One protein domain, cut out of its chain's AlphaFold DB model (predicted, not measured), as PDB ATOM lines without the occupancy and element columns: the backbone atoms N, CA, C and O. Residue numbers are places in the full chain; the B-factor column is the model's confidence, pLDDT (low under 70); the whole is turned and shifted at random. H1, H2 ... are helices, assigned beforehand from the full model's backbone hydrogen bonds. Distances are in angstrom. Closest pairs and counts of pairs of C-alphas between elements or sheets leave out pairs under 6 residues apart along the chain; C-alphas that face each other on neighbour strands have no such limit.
ATOM      1  N   GLU A   4     178.262 338.437 276.790       90.81
ATOM      2  CA  GLU A   4     177.688 337.883 278.025       90.81
ATOM      3  C   GLU A   4     177.978 336.383 278.162       90.81
ATOM      4  O   GLU A   4     178.337 335.904 279.241       90.81
ATOM      5  N   ALA A   5     177.899 335.636 277.056       88.88
ATOM      6  CA  ALA A   5     178.243 334.218 277.038       88.88
ATOM      7  C   ALA A   5     179.737 333.990 277.318       88.88
ATOM      8  O   ALA A   5     180.076 333.082 278.074       88.88
ATOM      9  N   VAL A   6     180.624 334.826 276.762       90.88
ATOM     10  CA  VAL A   6     182.076 334.781 277.038       90.88
ATOM     11  C   VAL A   6     182.330 334.919 278.538       90.88
ATOM     12  O   VAL A   6     182.992 334.069 279.134       90.88
ATOM     13  N   VAL A   7     181.763 335.956 279.154       91.75
ATOM     14  CA  VAL A   7     181.939 336.241 280.583       91.75
ATOM     15  C   VAL A   7     181.356 335.135 281.450       91.75
ATOM     16  O   VAL A   7     182.019 334.674 282.377       91.75
ATOM     17  N   GLY A   8     180.147 334.666 281.129       89.12
ATOM     18  CA  GLY A   8     179.504 333.578 281.858       89.12
ATOM     19  C   GLY A   8     180.334 332.295 281.835       89.12
ATOM     20  O   GLY A   8     180.506 331.658 282.871       89.12
ATOM     21  N   LEU A   9     180.901 331.938 280.679       89.44
ATOM     22  CA  LEU A   9     181.775 330.772 280.551       89.44
ATOM     23  C   LEU A   9     183.079 330.946 281.340       89.44
ATOM     24  O   LEU A   9     183.450 330.046 282.091       89.44
ATOM     25  N   LEU A  10     183.745 332.099 281.240       89.81
ATOM     26  CA  LEU A  10     184.982 332.355 281.987       89.81
ATOM     27  C   LEU A  10     184.750 332.296 283.499       89.81
ATOM     28  O   LEU A  10     185.444 331.556 284.184       89.81
ATOM     29  N   LEU A  11     183.742 332.993 284.025       90.62
ATOM     30  CA  LEU A  11     183.450 332.983 285.465       90.62
ATOM     31  C   LEU A  11     183.052 331.597 285.989       90.62
ATOM     32  O   LEU A  11     183.250 331.305 287.166       90.62
ATOM     33  N   THR A  12     182.481 330.750 285.130       87.88
ATOM     34  CA  THR A  12     182.039 329.405 285.519       87.88
ATOM     35  C   THR A  12     183.173 328.383 285.470       87.88
ATOM     36  O   THR A  12     183.218 327.487 286.314       87.88
ATOM     37  N   PHE A  13     184.059 328.477 284.475       85.38
ATOM     38  CA  PHE A  13     184.994 327.398 284.142       85.38
ATOM     39  C   PHE A  13     186.469 327.789 284.206       85.38
ATOM     40  O   PHE A  13     187.312 326.905 284.368       85.38
ATOM     41  N   ALA A  14     186.810 329.071 284.069       85.62
ATOM     42  CA  ALA A  14     188.203 329.489 284.077       85.62
ATOM     43  C   ALA A  14     188.792 329.406 285.498       85.62
ATOM     44  O   ALA A  14     188.118 329.725 286.483       85.62
ATOM     45  N   PRO A  15     190.060 328.990 285.635       84.00
ATOM     46  CA  PRO A  15     190.736 328.959 286.923       84.00
ATOM     47  C   PRO A  15     191.017 330.379 287.443       84.00
ATOM     48  O   PRO A  15     191.155 331.326 286.671       84.00
ATOM     49  N   ALA A  16     191.172 330.516 288.765       83.25
ATOM     50  CA  ALA A  16     191.327 331.816 289.428       83.25
ATOM     51  C   ALA A  16     192.455 332.682 288.836       83.25
ATOM     52  O   ALA A  16     192.240 333.857 288.578       83.25
ATOM     53  N   HIS A  17     193.612 332.095 288.517       81.31
ATOM     54  CA  HIS A  17     194.740 332.842 287.948       81.31
ATOM     55  C   HIS A  17     194.438 333.457 286.568       81.31
ATOM     56  O   HIS A  17     194.968 334.516 286.242       81.31
ATOM     57  N   VAL A  18     193.575 332.824 285.764       83.44
ATOM     58  CA  VAL A  18     193.126 333.373 284.472       83.44
ATOM     59  C   VAL A  18     192.186 334.546 284.702       83.44
ATOM     60  O   VAL A  18     192.314 335.578 284.048       83.44
ATOM     61  N   LEU A  19     191.256 334.403 285.648       87.00
ATOM     62  CA  LEU A  19     190.343 335.481 286.023       87.00
ATOM     63  C   LEU A  19     191.105 336.683 286.589       87.00
ATOM     64  O   LEU A  19     190.818 337.812 286.204       87.00
ATOM     65  N   ASP A  20     192.122 336.440 287.416       83.62
ATOM     66  CA  ASP A  20     192.996 337.475 287.967       83.62
ATOM     67  C   ASP A  20     193.776 338.204 286.863       83.62
ATOM     68  O   ASP A  20     193.826 339.434 286.857       83.62
ATOM     69  N   ALA A  21     194.339 337.472 285.893       81.50
ATOM     70  CA  ALA A  21     195.052 338.059 284.753       81.50
ATOM     71  C   ALA A  21     194.131 338.918 283.871       81.50
ATOM     72  O   ALA A  21     194.499 340.015 283.448       81.50
ATOM     73  N   LEU A  22     192.898 338.458 283.652       84.44
ATOM     74  CA  LEU A  22     191.855 339.208 282.951       84.44
ATOM     75  C   LEU A  22     191.186 340.270 283.832       84.44
ATOM     76  O   LEU A  22     190.228 340.893 283.372       84.44
ATOM     77  N   GLU A  23     191.645 340.432 285.081       88.75
ATOM     78  CA  GLU A  23     191.010 341.109 286.223       88.75
ATOM     79  C   GLU A  23     189.464 341.080 286.148       88.75
ATOM     80  O   GLU A  23     188.780 342.099 286.288       88.75
ATOM     81  N   LEU A  24     188.915 339.899 285.861       90.50
ATOM     82  CA  LEU A  24     187.491 339.608 285.725       90.50
ATOM     83  C   LEU A  24     186.969 339.003 287.031       90.50
ATOM     84  O   LEU A  24     187.523 338.038 287.549       90.50
ATOM     85  N   SER A  25     185.866 339.536 287.543       92.81
ATOM     86  CA  SER A  25     185.169 339.014 288.716       92.81
ATOM     87  C   SER A  25     183.657 339.168 288.565       92.81
ATOM     88  O   SER A  25     183.166 339.920 287.722       92.81
ATOM     89  N   SER A  26     182.892 338.484 289.416       91.94
ATOM     90  CA  SER A  26     181.432 338.635 289.448       91.94
ATOM     91  C   SER A  26     180.994 340.081 289.709       91.94
ATOM     92  O   SER A  26     179.973 340.514 289.183       91.94
ATOM     93  N   ASP A  27     181.785 340.841 290.472       93.44
ATOM     94  CA  ASP A  27     181.470 342.226 290.841       93.44
ATOM     95  C   ASP A  27     181.639 343.203 289.672       93.44
ATOM     96  O   ASP A  27     180.973 344.237 289.632       93.44
ATOM     97  N   ASN A  28     182.526 342.893 288.720       92.06
ATOM     98  CA  ASN A  28     182.826 343.767 287.584       92.06
ATOM     99  C   ASN A  28     182.351 343.214 286.233       92.06
ATOM    100  O   ASN A  28     182.592 343.849 285.207       92.06
ATOM    101  N   ALA A  29     181.651 342.076 286.225       91.94
ATOM    102  CA  ALA A  29     181.228 341.369 285.020       91.94
ATOM    103  C   ALA A  29     180.488 342.270 284.015       91.94
ATOM    104  O   ALA A  29     180.785 342.235 282.827       91.94
ATOM    105  N   VAL A  30     179.571 343.125 284.484       92.75
ATOM    106  CA  VAL A  30     178.785 344.034 283.622       92.75
ATOM    107  C   VAL A  30     179.673 345.069 282.919       92.75
ATOM    108  O   VAL A  30     179.544 345.306 281.714       92.75
ATOM    109  N   ASP A  31     180.601 345.670 283.664       89.88
ATOM    110  CA  ASP A  31     181.564 346.622 283.109       89.88
ATOM    111  C   ASP A  31     182.542 345.916 282.164       89.88
ATOM    112  O   ASP A  31     182.922 346.472 281.133       89.88
ATOM    113  N   TRP A  32     182.905 344.671 282.480       91.88
ATOM    114  CA  TRP A  32     183.796 343.854 281.669       91.88
ATOM    115  C   TRP A  32     183.159 343.468 280.330       91.88
ATOM    116  O   TRP A  32     183.816 343.602 279.302       91.88
ATOM    117  N   VAL A  33     181.875 343.081 280.300       92.44
ATOM    118  CA  VAL A  33     181.119 342.846 279.048       92.44
ATOM    119  C   VAL A  33     181.173 344.089 278.159       92.44
ATOM    120  O   VAL A  33     181.538 344.008 276.986       92.44
ATOM    121  N   SER A  34     180.886 345.254 278.747       90.50
ATOM    122  CA  SER A  34     180.911 346.537 278.036       90.50
ATOM    123  C   SER A  34     182.295 346.887 277.483       90.50
ATOM    124  O   SER A  34     182.395 347.635 276.507       90.50
ATOM    125  N   ASP A  35     183.354 346.394 278.123       88.31
ATOM    126  CA  ASP A  35     184.732 346.594 277.689       88.31
ATOM    127  C   ASP A  35     185.126 345.627 276.593       88.31
ATOM    128  O   ASP A  35     185.665 346.082 275.587       88.31
ATOM    129  N   LEU A  36     184.775 344.348 276.724       88.56
ATOM    130  CA  LEU A  36     185.001 343.344 275.692       88.56
ATOM    131  C   LEU A  36     184.357 343.755 274.360       88.56
ATOM    132  O   LEU A  36     184.965 343.594 273.307       88.56
ATOM    133  N   ASP A  37     183.164 344.352 274.382       88.88
ATOM    134  CA  ASP A  37     182.505 344.849 273.166       88.88
ATOM    135  C   ASP A  37     183.265 345.979 272.459       88.88
ATOM    136  O   ASP A  37     183.040 346.233 271.274       88.88
ATOM    137  N   ARG A  38     184.170 346.657 273.170       87.62
ATOM    138  CA  ARG A  38     185.028 347.723 272.631       87.62
ATOM    139  C   ARG A  38     186.384 347.211 272.164       87.62
ATOM    140  O   ARG A  38     187.136 347.996 271.587       87.62
ATOM    141  N   TRP A  39     186.715 345.951 272.436       85.81
ATOM    142  CA  TRP A  39     187.969 345.348 271.996       85.81
ATOM    143  C   TRP A  39     187.947 345.103 270.490       85.81
ATOM    144  O   TRP A  39     186.886 344.989 269.865       85.81
ATOM    145  N   GLY A  40     189.142 344.996 269.909       82.81
ATOM    146  CA  GLY A  40     189.291 344.567 268.524       82.81
ATOM    147  C   GLY A  40     188.651 343.195 268.294       82.81
ATOM    148  O   GLY A  40     188.666 342.331 269.169       82.81
ATOM    149  N   GLU A  41     188.095 342.982 267.097       83.31
ATOM    150  CA  GLU A  41     187.420 341.727 266.733       83.31
ATOM    151  C   GLU A  41     188.306 340.499 266.984       83.31
ATOM    152  O   GLU A  41     187.834 339.496 267.510       83.31
ATOM    153  N   PHE A  42     189.596 340.607 266.665       82.06
ATOM    154  CA  PHE A  42     190.577 339.551 266.880       82.06
ATOM    155  C   PHE A  42     190.660 339.124 268.357       82.06
ATOM    156  O   PHE A  42     190.386 337.970 268.671       82.06
ATOM    157  N   HIS A  43     190.895 340.059 269.277       80.75
ATOM    158  CA  HIS A  43     191.005 339.762 270.709       80.75
ATOM    159  C   HIS A  43     189.685 339.298 271.328       80.75
ATOM    160  O   HIS A  43     189.668 338.443 272.215       80.75
ATOM    161  N   ARG A  44     188.543 339.782 270.819       87.25
ATOM    162  CA  ARG A  44     187.231 339.230 271.193       87.25
ATOM    163  C   ARG A  44     187.111 337.760 270.813       87.25
ATOM    164  O   ARG A  44     186.579 336.971 271.592       87.25
ATOM    165  N   ILE A  45     187.591 337.393 269.627       85.50
ATOM    166  CA  ILE A  45     187.597 336.008 269.151       85.50
ATOM    167  C   ILE A  45     188.552 335.156 269.993       85.50
ATOM    168  O   ILE A  45     188.158 334.070 270.409       85.50
ATOM    169  N   GLU A  46     189.754 335.635 270.304       84.31
ATOM    170  CA  GLU A  46     190.705 334.918 271.170       84.31
ATOM    171  C   GLU A  46     190.142 334.686 272.570       84.31
ATOM    172  O   GLU A  46     190.178 333.572 273.092       84.31
ATOM    173  N   THR A  47     189.529 335.712 273.152       87.38
ATOM    174  CA  THR A  47     188.927 335.627 274.485       87.38
ATOM    175  C   THR A  47     187.710 334.704 274.493       87.38
ATOM    176  O   THR A  47     187.513 333.923 275.425       87.38
ATOM    177  N   ALA A  48     186.909 334.723 273.424       89.75
ATOM    178  CA  ALA A  48     185.833 333.759 273.234       89.75
ATOM    179  C   ALA A  48     186.365 332.325 273.072       89.75
ATOM    180  O   ALA A  48     185.741 331.384 273.566       89.75
ATOM    181  N   ALA A  49     187.512 332.151 272.408       87.62
ATOM    182  CA  ALA A  49     188.152 330.852 272.241       87.62
ATOM    183  C   ALA A  49     188.624 330.325 273.597       87.62
ATOM    184  O   ALA A  49     188.333 329.187 273.948       87.62
ATOM    185  N   LEU A  50     189.258 331.180 274.398       86.38
ATOM    186  CA  LEU A  50     189.699 330.868 275.753       86.38
ATOM    187  C   LEU A  50     188.530 330.446 276.657       86.38
ATOM    188  O   LEU A  50     188.607 329.432 277.351       86.38
ATOM    189  N   ALA A  51     187.418 331.184 276.602       88.88
ATOM    190  CA  ALA A  51     186.204 330.871 277.350       88.88
ATOM    191  C   ALA A  51     185.639 329.488 276.986       88.88
ATOM    192  O   ALA A  51     185.297 328.691 277.863       88.88
ATOM    193  N   LEU A  52     185.578 329.184 275.688       86.44
ATOM    194  CA  LEU A  52     185.107 327.888 275.202       86.44
ATOM    195  C   LEU A  52     186.068 326.754 275.547       86.44
ATOM    196  O   LEU A  52     185.621 325.681 275.948       86.44
ATOM    197  N   TYR A  53     187.366 326.997 275.440       84.44
ATOM    198  CA  TYR A  53     188.408 326.051 275.803       84.44
ATOM    199  C   TYR A  53     188.289 325.630 277.275       84.44
ATOM    200  O   TYR A  53     188.133 324.439 277.546       84.44
ATOM    201  N   TYR A  54     188.204 326.574 278.220       82.62
ATOM    202  CA  TYR A  54     188.011 326.224 279.633       82.62
ATOM    203  C   TYR A  54     186.665 325.551 279.903       82.62
ATOM    204  O   TYR A  54     186.601 324.636 280.719       82.62
ATOM    205  N   SER A  55     185.605 325.929 279.183       81.81
ATOM    206  CA  SER A  55     184.314 325.236 279.294       81.81
ATOM    207  C   SER A  55     184.348 323.785 278.799       81.81
ATOM    208  O   SER A  55     183.551 322.955 279.238       81.81
ATOM    209  N   ALA A  56     185.264 323.475 277.879       78.31
ATOM    210  CA  ALA A  56     185.437 322.148 277.305       78.31
ATOM    211  C   ALA A  56     186.414 321.279 278.114       78.31
ATOM    212  O   ALA A  56     186.292 320.048 278.090       78.31
ATOM    213  N   ILE A  57     187.356 321.888 278.843       73.62
ATOM    214  CA  ILE A  57     188.255 321.163 279.741       73.62
ATOM    215  C   ILE A  57     187.429 320.542 280.866       73.62
ATOM    216  O   ILE A  57     186.809 321.215 281.687       73.62
ATOM    217  N   LYS A  58     187.413 319.208 280.887       53.78
ATOM    218  CA  LYS A  58     186.657 318.402 281.847       53.78
ATOM    219  C   LYS A  58     187.213 318.564 283.263       53.78
ATOM    220  O   LYS A  58     187.998 317.743 283.728       53.78
ATOM    221  N   GLY A  59     186.730 319.568 283.984       53.06
ATOM    222  CA  GLY A  59     186.701 319.527 285.439       53.06
ATOM    223  C   GLY A  59     185.734 318.441 285.926       53.06
ATOM    224  O   GLY A  59     184.709 318.163 285.302       53.06
ATOM    225  N   SER A  60     186.032 317.829 287.073       51.12
ATOM    226  CA  SER A  60     185.178 316.843 287.759       51.12
ATOM    227  C   SER A  60     183.793 317.387 288.154       51.12
ATOM    228  O   SER A  60     182.893 316.608 288.478       51.12
ATOM    229  N   HIS A  61     183.589 318.704 288.080       49.16
ATOM    230  CA  HIS A  61     182.322 319.358 288.357       49.16
ATOM    231  C   HIS A  61     181.555 319.702 287.079       49.16
ATOM    232  O   HIS A  61     181.957 320.508 286.249       49.16
ATOM    233  N   ARG A  62     180.389 319.064 286.986       53.09
ATOM    234  CA  ARG A  62     179.358 319.113 285.942       53.09
ATOM    235  C   ARG A  62     178.649 320.475 285.824       53.09
ATOM    236  O   ARG A  62     177.433 320.498 285.637       53.09
ATOM    237  N   ALA A  63     179.349 321.599 285.964       59.34
ATOM    238  CA  ALA A  63     178.747 322.874 285.592       59.34
ATOM    239  C   ALA A  63     178.374 322.779 284.103       59.34
ATOM    240  O   ALA A  63     179.203 322.446 283.259       59.34
ATOM    241  N   LYS A  64     177.084 322.924 283.796       60.66
ATOM    242  CA  LYS A  64     176.574 322.889 282.428       60.66
ATOM    243  C   LYS A  64     176.223 324.308 282.042       60.66
ATOM    244  O   LYS A  64     175.448 324.960 282.731       60.66
ATOM    245  N   TYR A  65     176.774 324.756 280.927       65.19
ATOM    246  CA  TYR A  65     176.261 325.930 280.253       65.19
ATOM    247  C   TYR A  65     175.058 325.501 279.407       65.19
ATOM    248  O   TYR A  65     175.202 324.670 278.512       65.19
ATOM    249  N   GLU A  66     173.864 326.004 279.723       63.44
ATOM    250  CA  GLU A  66     172.613 325.637 279.031       63.44
ATOM    251  C   GLU A  66     172.286 326.557 277.839       63.44
ATOM    252  O   GLU A  66     171.260 326.397 277.180       63.44
ATOM    253  N   GLY A  67     173.168 327.510 277.529       65.62
ATOM    254  CA  GLY A  67     173.015 328.421 276.398       65.62
ATOM    255  C   GLY A  67     173.507 327.837 275.072       65.62
ATOM    256  O   GLY A  67     174.387 326.978 275.019       65.62
ATOM    257  N   THR A  68     172.959 328.343 273.966       69.12
ATOM    258  CA  THR A  68     173.472 328.052 272.621       69.12
ATOM    259  C   THR A  68     174.596 329.027 272.284       69.12
ATOM    260  O   THR A  68     174.402 330.239 272.340       69.12
ATOM    261  N   VAL A  69     175.765 328.514 271.901       70.69
ATOM    262  CA  VAL A  69     176.912 329.350 271.530       70.69
ATOM    263  C   VAL A  69     177.056 329.404 270.012       70.69
ATOM    264  O   VAL A  69     177.243 328.379 269.361       70.69
ATOM    265  N   GLN A  70     177.014 330.610 269.439       75.25
ATOM    266  CA  GLN A  70     177.353 330.815 268.029       75.25
ATOM    267  C   GLN A  70     178.865 330.935 267.834       75.25
ATOM    268  O   GLN A  70     179.503 331.850 268.374       75.25
ATOM    269  N   VAL A  71     179.410 330.041 267.005       77.81
ATOM    270  CA  VAL A  71     180.844 329.915 266.739       77.81
ATOM    271  C   VAL A  71     181.145 330.269 265.281       77.81
ATOM    272  O   VAL A  71     180.514 329.739 264.369       77.81
ATOM    273  N   SER A  72     182.099 331.176 265.056       83.69
ATOM    274  CA  SER A  72     182.591 331.531 263.718       83.69
ATOM    275  C   SER A  72     183.792 330.665 263.317       83.69
ATOM    276  O   SER A  72     184.454 330.075 264.167       83.69
ATOM    277  N   LEU A  73     184.124 330.622 262.024       82.56
ATOM    278  CA  LEU A  73     185.313 329.913 261.524       82.56
ATOM    279  C   LEU A  73     186.614 330.408 262.177       82.56
ATOM    280  O   LEU A  73     187.459 329.596 262.547       82.56
ATOM    281  N   ASN A  74     186.745 331.721 262.384       82.75
ATOM    282  CA  ASN A  74     187.900 332.311 263.067       82.75
ATOM    283  C   ASN A  74     187.990 331.848 264.527       82.75
ATOM    284  O   ASN A  74     189.073 331.540 265.011       82.75
ATOM    285  N   LEU A  75     186.847 331.721 265.205       83.12
ATOM    286  CA  LEU A  75     186.792 331.218 266.576       83.12
ATOM    287  C   LEU A  75     187.224 329.750 266.667       83.12
ATOM    288  O   LEU A  75     187.977 329.386 267.566       83.12
ATOM    289  N   ILE A  76     186.811 328.922 265.703       81.06
ATOM    290  CA  ILE A  76     187.281 327.533 265.591       81.06
ATOM    291  C   ILE A  76     188.794 327.501 265.360       81.06
ATOM    292  O   ILE A  76     189.489 326.701 265.982       81.06
ATOM    293  N   HIS A  77     189.320 328.374 264.497       82.31
ATOM    294  CA  HIS A  77     190.757 328.453 264.250       82.31
ATOM    295  C   HIS A  77     191.536 328.787 265.529       82.31
ATOM    296  O   HIS A  77     192.464 328.060 265.875       82.31
ATOM    297  N   CYS A  78     191.128 329.824 266.266       80.25
ATOM    298  CA  CYS A  78     191.754 330.194 267.538       80.25
ATOM    299  C   CYS A  78     191.672 329.066 268.576       80.25
ATOM    300  O   CYS A  78     192.659 328.788 269.248       80.25
ATOM    301  N   LEU A  79     190.539 328.357 268.661       80.12
ATOM    302  CA  LEU A  79     190.389 327.186 269.532       80.12
ATOM    303  C   LEU A  79     191.391 326.076 269.201       80.12
ATOM    304  O   LEU A  79     192.015 325.526 270.104       80.12
ATOM    305  N   VAL A  80     191.579 325.770 267.915       78.56
ATOM    306  CA  VAL A  80     192.562 324.769 267.475       78.56
ATOM    307  C   VAL A  80     193.982 325.201 267.842       78.56
ATOM    308  O   VAL A  80     194.769 324.377 268.308       78.56
ATOM    309  N   GLN A  81     194.318 326.481 267.664       77.50
ATOM    310  CA  GLN A  81     195.632 326.997 268.056       77.50
ATOM    311  C   GLN A  81     195.844 326.908 269.570       77.50
ATOM    312  O   GLN A  81     196.898 326.453 269.996       77.50
ATOM    313  N   LEU A  82     194.830 327.241 270.373       73.56
ATOM    314  CA  LEU A  82     194.859 327.120 271.833       73.56
ATOM    315  C   LEU A  82     195.085 325.681 272.303       73.56
ATOM    316  O   LEU A  82     195.958 325.434 273.130       73.56
ATOM    317  N   THR A  83     194.355 324.715 271.738       69.12
ATOM    318  CA  THR A  83     194.544 323.301 272.097       69.12
ATOM    319  C   THR A  83     195.937 322.793 271.738       69.12
ATOM    320  O   THR A  83     196.497 321.984 272.464       69.12
ATOM    321  N   ARG A  84     196.528 323.294 270.644       67.81
ATOM    322  CA  ARG A  84     197.908 322.959 270.271       67.81
ATOM    323  C   ARG A  84     198.908 323.658 271.185       67.81
ATOM    324  O   ARG A  84     199.888 323.049 271.572       67.81
ATOM    325  N   ALA A  85     198.664 324.913 271.553       64.69
ATOM    326  CA  ALA A  85     199.502 325.685 272.468       64.69
ATOM    327  C   ALA A  85     199.597 325.049 273.863       64.69
ATOM    328  O   ALA A  85     200.669 325.067 274.461       64.69
ATOM    329  N   GLU A  86     198.520 324.440 274.368       63.16
ATOM    330  CA  GLU A  86     198.541 323.693 275.634       63.16
ATOM    331  C   GLU A  86     199.475 322.472 275.579       63.16
ATOM    332  O   GLU A  86     200.179 322.198 276.549       63.16
ATOM    333  N   GLU A  87     199.577 321.792 274.429       56.06
ATOM    334  CA  GLU A  87     200.544 320.699 274.228       56.06
ATOM    335  C   GLU A  87     202.011 321.181 274.315       56.06
ATOM    336  O   GLU A  87     202.911 320.363 274.517       56.06
ATOM    337  N   PHE A  88     202.257 322.496 274.208       51.22
ATOM    338  CA  PHE A  88     203.591 323.113 274.198       51.22
ATOM    339  C   PHE A  88     203.823 324.202 275.271       51.22
ATOM    340  O   PHE A  88     204.913 324.770 275.311       51.22
ATOM    341  N   GLY A  89     202.854 324.485 276.153       54.91
ATOM    342  CA  GLY A  89     202.988 325.431 277.274       54.91
ATOM    343  C   GLY A  89     202.841 326.929 276.950       54.91
ATOM    344  O   GLY A  89     203.219 327.748 277.779       54.91
ATOM    345  N   SER A  90     202.299 327.321 275.791       58.62
ATOM    346  CA  SER A  90     202.249 328.733 275.341       58.62
ATOM    347  C   SER A  90     200.913 329.459 275.565       58.62
ATOM    348  O   SER A  90     200.744 330.602 275.145       58.62
ATOM    349  N   ALA A  91     199.947 328.838 276.249       61.97
ATOM    350  CA  ALA A  91     198.690 329.502 276.611       61.97
ATOM    351  C   ALA A  91     198.904 330.700 277.564       61.97
ATOM    352  O   ALA A  91     198.118 331.646 277.555       61.97
ATOM    353  N   GLU A  92     199.990 330.689 278.345       64.25
ATOM    354  CA  GLU A  92     200.393 331.794 279.226       64.25
ATOM    355  C   GLU A  92     200.764 333.071 278.451       64.25
ATOM    356  O   GLU A  92     200.472 334.170 278.921       64.25
ATOM    357  N   ASP A  93     201.322 332.945 277.242       66.44
ATOM    358  CA  ASP A  93     201.694 334.097 276.410       66.44
ATOM    359  C   ASP A  93     200.451 334.837 275.896       66.44
ATOM    360  O   ASP A  93     200.372 336.062 276.000       66.44
ATOM    361  N   LEU A  94     199.438 334.093 275.432       66.56
ATOM    362  CA  LEU A  94     198.156 334.671 275.016       66.56
ATOM    363  C   LEU A  94     197.451 335.367 276.190       66.56
ATOM    364  O   LEU A  94     196.887 336.449 276.035       66.56
ATOM    365  N   LEU A  95     197.494 334.763 277.381       67.94
ATOM    366  CA  LEU A  95     196.936 335.364 278.595       67.94
ATOM    367  C   LEU A  95     197.639 336.678 278.956       67.94
ATOM    368  O   LEU A  95     196.976 337.644 279.335       67.94
ATOM    369  N   SER A  96     198.965 336.718 278.824       70.81
ATOM    370  CA  SER A  96     199.768 337.916 279.072       70.81
ATOM    371  C   SER A  96     199.419 339.043 278.092       70.81
ATOM    372  O   SER A  96     199.203 340.181 278.510       70.81
ATOM    373  N   GLU A  97     199.281 338.726 276.802       72.88
ATOM    374  CA  GLU A  97     198.918 339.695 275.760       72.88
ATOM    375  C   GLU A  97     197.524 340.301 275.995       72.88
ATOM    376  O   GLU A  97     197.376 341.528 276.023       72.88
ATOM    377  N   LEU A  98     196.523 339.460 276.283       73.75
ATOM    378  CA  LEU A  98     195.160 339.911 276.597       73.75
ATOM    379  C   LEU A  98     195.111 340.777 277.871       73.75
ATOM    380  O   LEU A  98     194.367 341.762 277.940       73.75
ATOM    381  N   ALA A  99     195.912 340.445 278.888       72.12
ATOM    382  CA  ALA A  99     195.989 341.219 280.125       72.12
ATOM    383  C   ALA A  99     196.596 342.619 279.907       72.12
ATOM    384  O   ALA A  99     196.105 343.608 280.466       72.12
ATOM    385  N   GLU A 100     197.646 342.735 279.091       74.56
ATOM    386  CA  GLU A 100     198.285 344.021 278.790       74.56
ATOM    387  C   GLU A 100     197.371 344.957 277.985       74.56
ATOM    388  O   GLU A 100     197.284 346.154 278.292       74.56
ATOM    389  N   GLU A 101     196.608 344.443 277.021       71.69
ATOM    390  CA  GLU A 101     195.647 345.265 276.275       71.69
ATOM    391  C   GLU A 101     194.519 345.779 277.183       71.69
ATOM    392  O   GLU A 101     194.138 346.956 277.131       71.69
ATOM    393  N   ARG A 102     194.043 344.945 278.116       72.62
ATOM    394  CA  ARG A 102     193.045 345.366 279.106       72.62
ATOM    395  C   ARG A 102     193.560 346.503 279.988       72.62
ATOM    396  O   ARG A 102     192.833 347.476 280.232       72.62
ATOM    397  N   LYS A 103     194.826 346.442 280.413       72.81
ATOM    398  CA  LYS A 103     195.479 347.557 281.119       72.81
ATOM    399  C   LYS A 103     195.536 348.808 280.248       72.81
ATOM    400  O   LYS A 103     195.236 349.895 280.750       72.81
ATOM    401  N   ALA A 104     195.875 348.680 278.965       72.56
ATOM    402  CA  ALA A 104     195.920 349.805 278.033       72.56
ATOM    403  C   ALA A 104     194.549 350.490 277.898       72.56
ATOM    404  O   ALA A 104     194.448 351.707 278.074       72.56
ATOM    405  N   ILE A 105     193.475 349.717 277.724       68.31
ATOM    406  CA  ILE A 105     192.097 350.225 277.618       68.31
ATOM    407  C   ILE A 105     191.652 350.912 278.916       68.31
ATOM    408  O   ILE A 105     191.075 352.007 278.890       68.31
ATOM    409  N   ALA A 106     191.949 350.315 280.073       70.44
ATOM    410  CA  ALA A 106     191.663 350.925 281.369       70.44
ATOM    411  C   ALA A 106     192.419 352.255 281.551       70.44
ATOM    412  O   ALA A 106     191.883 353.232 282.095       70.44
ATOM    413  N   LEU A 107     193.661 352.318 281.077       70.69
ATOM    414  CA  LEU A 107     194.498 353.508 281.143       70.69
ATOM    415  C   LEU A 107     193.995 354.600 280.190       70.69
ATOM    416  O   LEU A 107     193.946 355.773 280.579       70.69
ATOM    417  N   ASP A 108     193.509 354.234 279.010       73.38
ATOM    418  CA  ASP A 108     192.889 355.158 278.062       73.38
ATOM    419  C   ASP A 108     191.551 355.704 278.568       73.38
ATOM    420  O   ASP A 108     191.313 356.913 278.490       73.38
ATOM    421  N   LYS A 109     190.723 354.887 279.233       69.44
ATOM    422  CA  LYS A 109     189.543 355.378 279.971       69.44
ATOM    423  C   LYS A 109     189.918 356.393 281.049       69.44
ATOM    424  O   LYS A 109     189.263 357.437 281.182       69.44
ATOM    425  N   LYS A 110     190.973 356.122 281.829       70.50
ATOM    426  CA  LYS A 110     191.475 357.060 282.848       70.50
ATOM    427  C   LYS A 110     191.947 358.359 282.199       70.50
ATOM    428  O   LYS A 110     191.556 359.434 282.656       70.50
ATOM    429  N   ARG A 111     192.715 358.289 281.109       75.44
ATOM    430  CA  ARG A 111     193.173 359.459 280.339       75.44
ATOM    431  C   ARG A 111     192.004 360.272 279.787       75.44
ATOM    432  O   ARG A 111     191.983 361.486 279.983       75.44
ATOM    433  N   ALA A 112     191.004 359.626 279.192       71.19
ATOM    434  CA  ALA A 112     189.797 360.279 278.687       71.19
ATOM    435  C   ALA A 112     189.019 360.987 279.810       71.19
ATOM    436  O   ALA A 112     188.583 362.131 279.661       71.19
ATOM    437  N   THR A 113     188.913 360.351 280.977       71.06
ATOM    438  CA  THR A 113     188.269 360.938 282.162       71.06
ATOM    439  C   THR A 113     189.049 362.144 282.690       71.06
ATOM    440  O   THR A 113     188.465 363.189 282.985       71.06
ATOM    441  N   VAL A 114     190.380 362.050 282.763       69.81
ATOM    442  CA  VAL A 114     191.257 363.163 283.155       69.81
ATOM    443  C   VAL A 114     191.159 364.317 282.159       69.81
ATOM    444  O   VAL A 114     191.044 365.466 282.584       69.81
ATOM    445  N   ALA A 115     191.150 364.041 280.855       70.12
ATOM    446  CA  ALA A 115     190.985 365.051 279.812       70.12
ATOM    447  C   ALA A 115     189.636 365.778 279.940       70.12
ATOM    448  O   ALA A 115     189.601 367.010 279.958       70.12
ATOM    449  N   LYS A 116     188.541 365.036 280.156       67.44
ATOM    450  CA  LYS A 116     187.199 365.591 280.409       67.44
ATOM    451  C   LYS A 116     187.135 366.438 281.687       67.44
ATOM    452  O   LYS A 116     186.437 367.448 281.742       67.44
ATOM    453  N   ASN A 117     187.873 366.054 282.727       64.31
ATOM    454  CA  ASN A 117     187.956 366.825 283.969       64.31
ATOM    455  C   ASN A 117     188.848 368.071 283.837       64.31
ATOM    456  O   ASN A 117     188.574 369.082 284.481       64.31
ATOM    457  N   ARG A 118     189.890 368.029 282.996       61.06
ATOM    458  CA  ARG A 118     190.720 369.199 282.661       61.06
ATOM    459  C   ARG A 118     189.949 370.218 281.823       61.06
ATOM    460  O   ARG A 118     190.032 371.401 282.126       61.06
ATOM    461  N   SER A 119     189.147 369.786 280.849       60.09
ATOM    462  CA  SER A 119     188.310 370.701 280.055       60.09
ATOM    463  C   SER A 119     187.169 371.332 280.865       60.09
ATOM    464  O   SER A 119     186.782 372.464 280.603       60.09
ATOM    465  N   ARG A 120     186.677 370.653 281.911       60.31
ATOM    466  CA  ARG A 120     185.716 371.213 282.883       60.31
ATOM    467  C   ARG A 120     186.323 372.188 283.900       60.31
ATOM    468  O   ARG A 120     185.575 372.807 284.649       60.31
ATOM    469  N   LYS A 121     187.652 372.316 283.961       53.31
ATOM    470  CA  LYS A 121     188.377 373.190 284.899       53.31
ATOM    471  C   LYS A 121     188.543 374.632 284.393       53.31
ATOM    472  O   LYS A 121     189.431 375.325 284.883       53.31
TER     473      LYS A 121
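AT A GLANCE: This is residues 4 to 121 of the 163 residues of an uncharacterized protein of Pseudomonas sp. GW456-11-11-14-LB4 (UniProt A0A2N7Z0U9). A small helical body has H4 in its middle, with H1 packed on one side of it and H5 on the other, and the long helix H6 runs past H2 and out of the body as an arm whose residues 107 to 121 stick out free. H2 and H3 complete the body, and a wide loop, residues 57 to 72, joins H4 to H5. The printed part has 118 residues with six named helices, H1 to H6 in order along the chain, and no named strand; the class is all helix. The whole is only just compact, close to loose, with a radius of gyration of the C-alphas of 15.8 A, and it is elongated, spanning 56 by 29 by 27 A, the arm making the length.

IN THESE COORDINATES: H1 is residues 4 to 13, 14.2 A from first to last C-alpha, and C-alpha 4 stands at (177.688, 337.883, 278.025). H2 is residues 16 to 21 and H3 is residues 29 to 36. H4, residues 41 to 56, is 22.3 A long from C-alpha 41 at (187.420, 341.727, 266.733). H5, residues 73 to 86, is 20.3 A long. H6, residues 91 to 119, is 42.6 A long and ends with C-alpha 119 at (188.310, 370.701, 280.055).

HOW THE PARTS SIT: H1 touches H4 at a steep tilt of 39 degrees, the same way, with the closest C-alphas, those of Leu 10 and Ala 51, 5.0 A apart. H1 also touches H3, the closest C-alphas being those of Glu 4 and Val 33 at 6.1 A, at a steep tilt of 61 degrees, opposite ways. H4 touches H5 at a steep tilt of 58 degrees, the same way; the closest C-alphas are those of Ala 49 and Leu 79, 5.1 A apart. H2 touches H6, which meets it with residues 95 to 99 alone, and the closest C-alphas are those of Ala 21 and Ala 99, 5.7 A apart. The helix packing is mostly crossed. H3 and H6 are near each other, while H1 and H5 are apart. In each of H1 to H6 every O i to N i+4 pair is within hydrogen-bond range.

THE WHOLE: The C-alphas of Ser 60 and Lys 121, the two farthest apart, are 56.5 A from each other. Without residues 107 to 121 the body spans 33 by 28 by 26 A. The printed part has no cut, and the link from H4 to H5, 16 residues, is long. The mean pLDDT of the printed part is 76.8, and 33 residues are under 70, among them residues 58 to 68, 83 to 95 and 116 to 121.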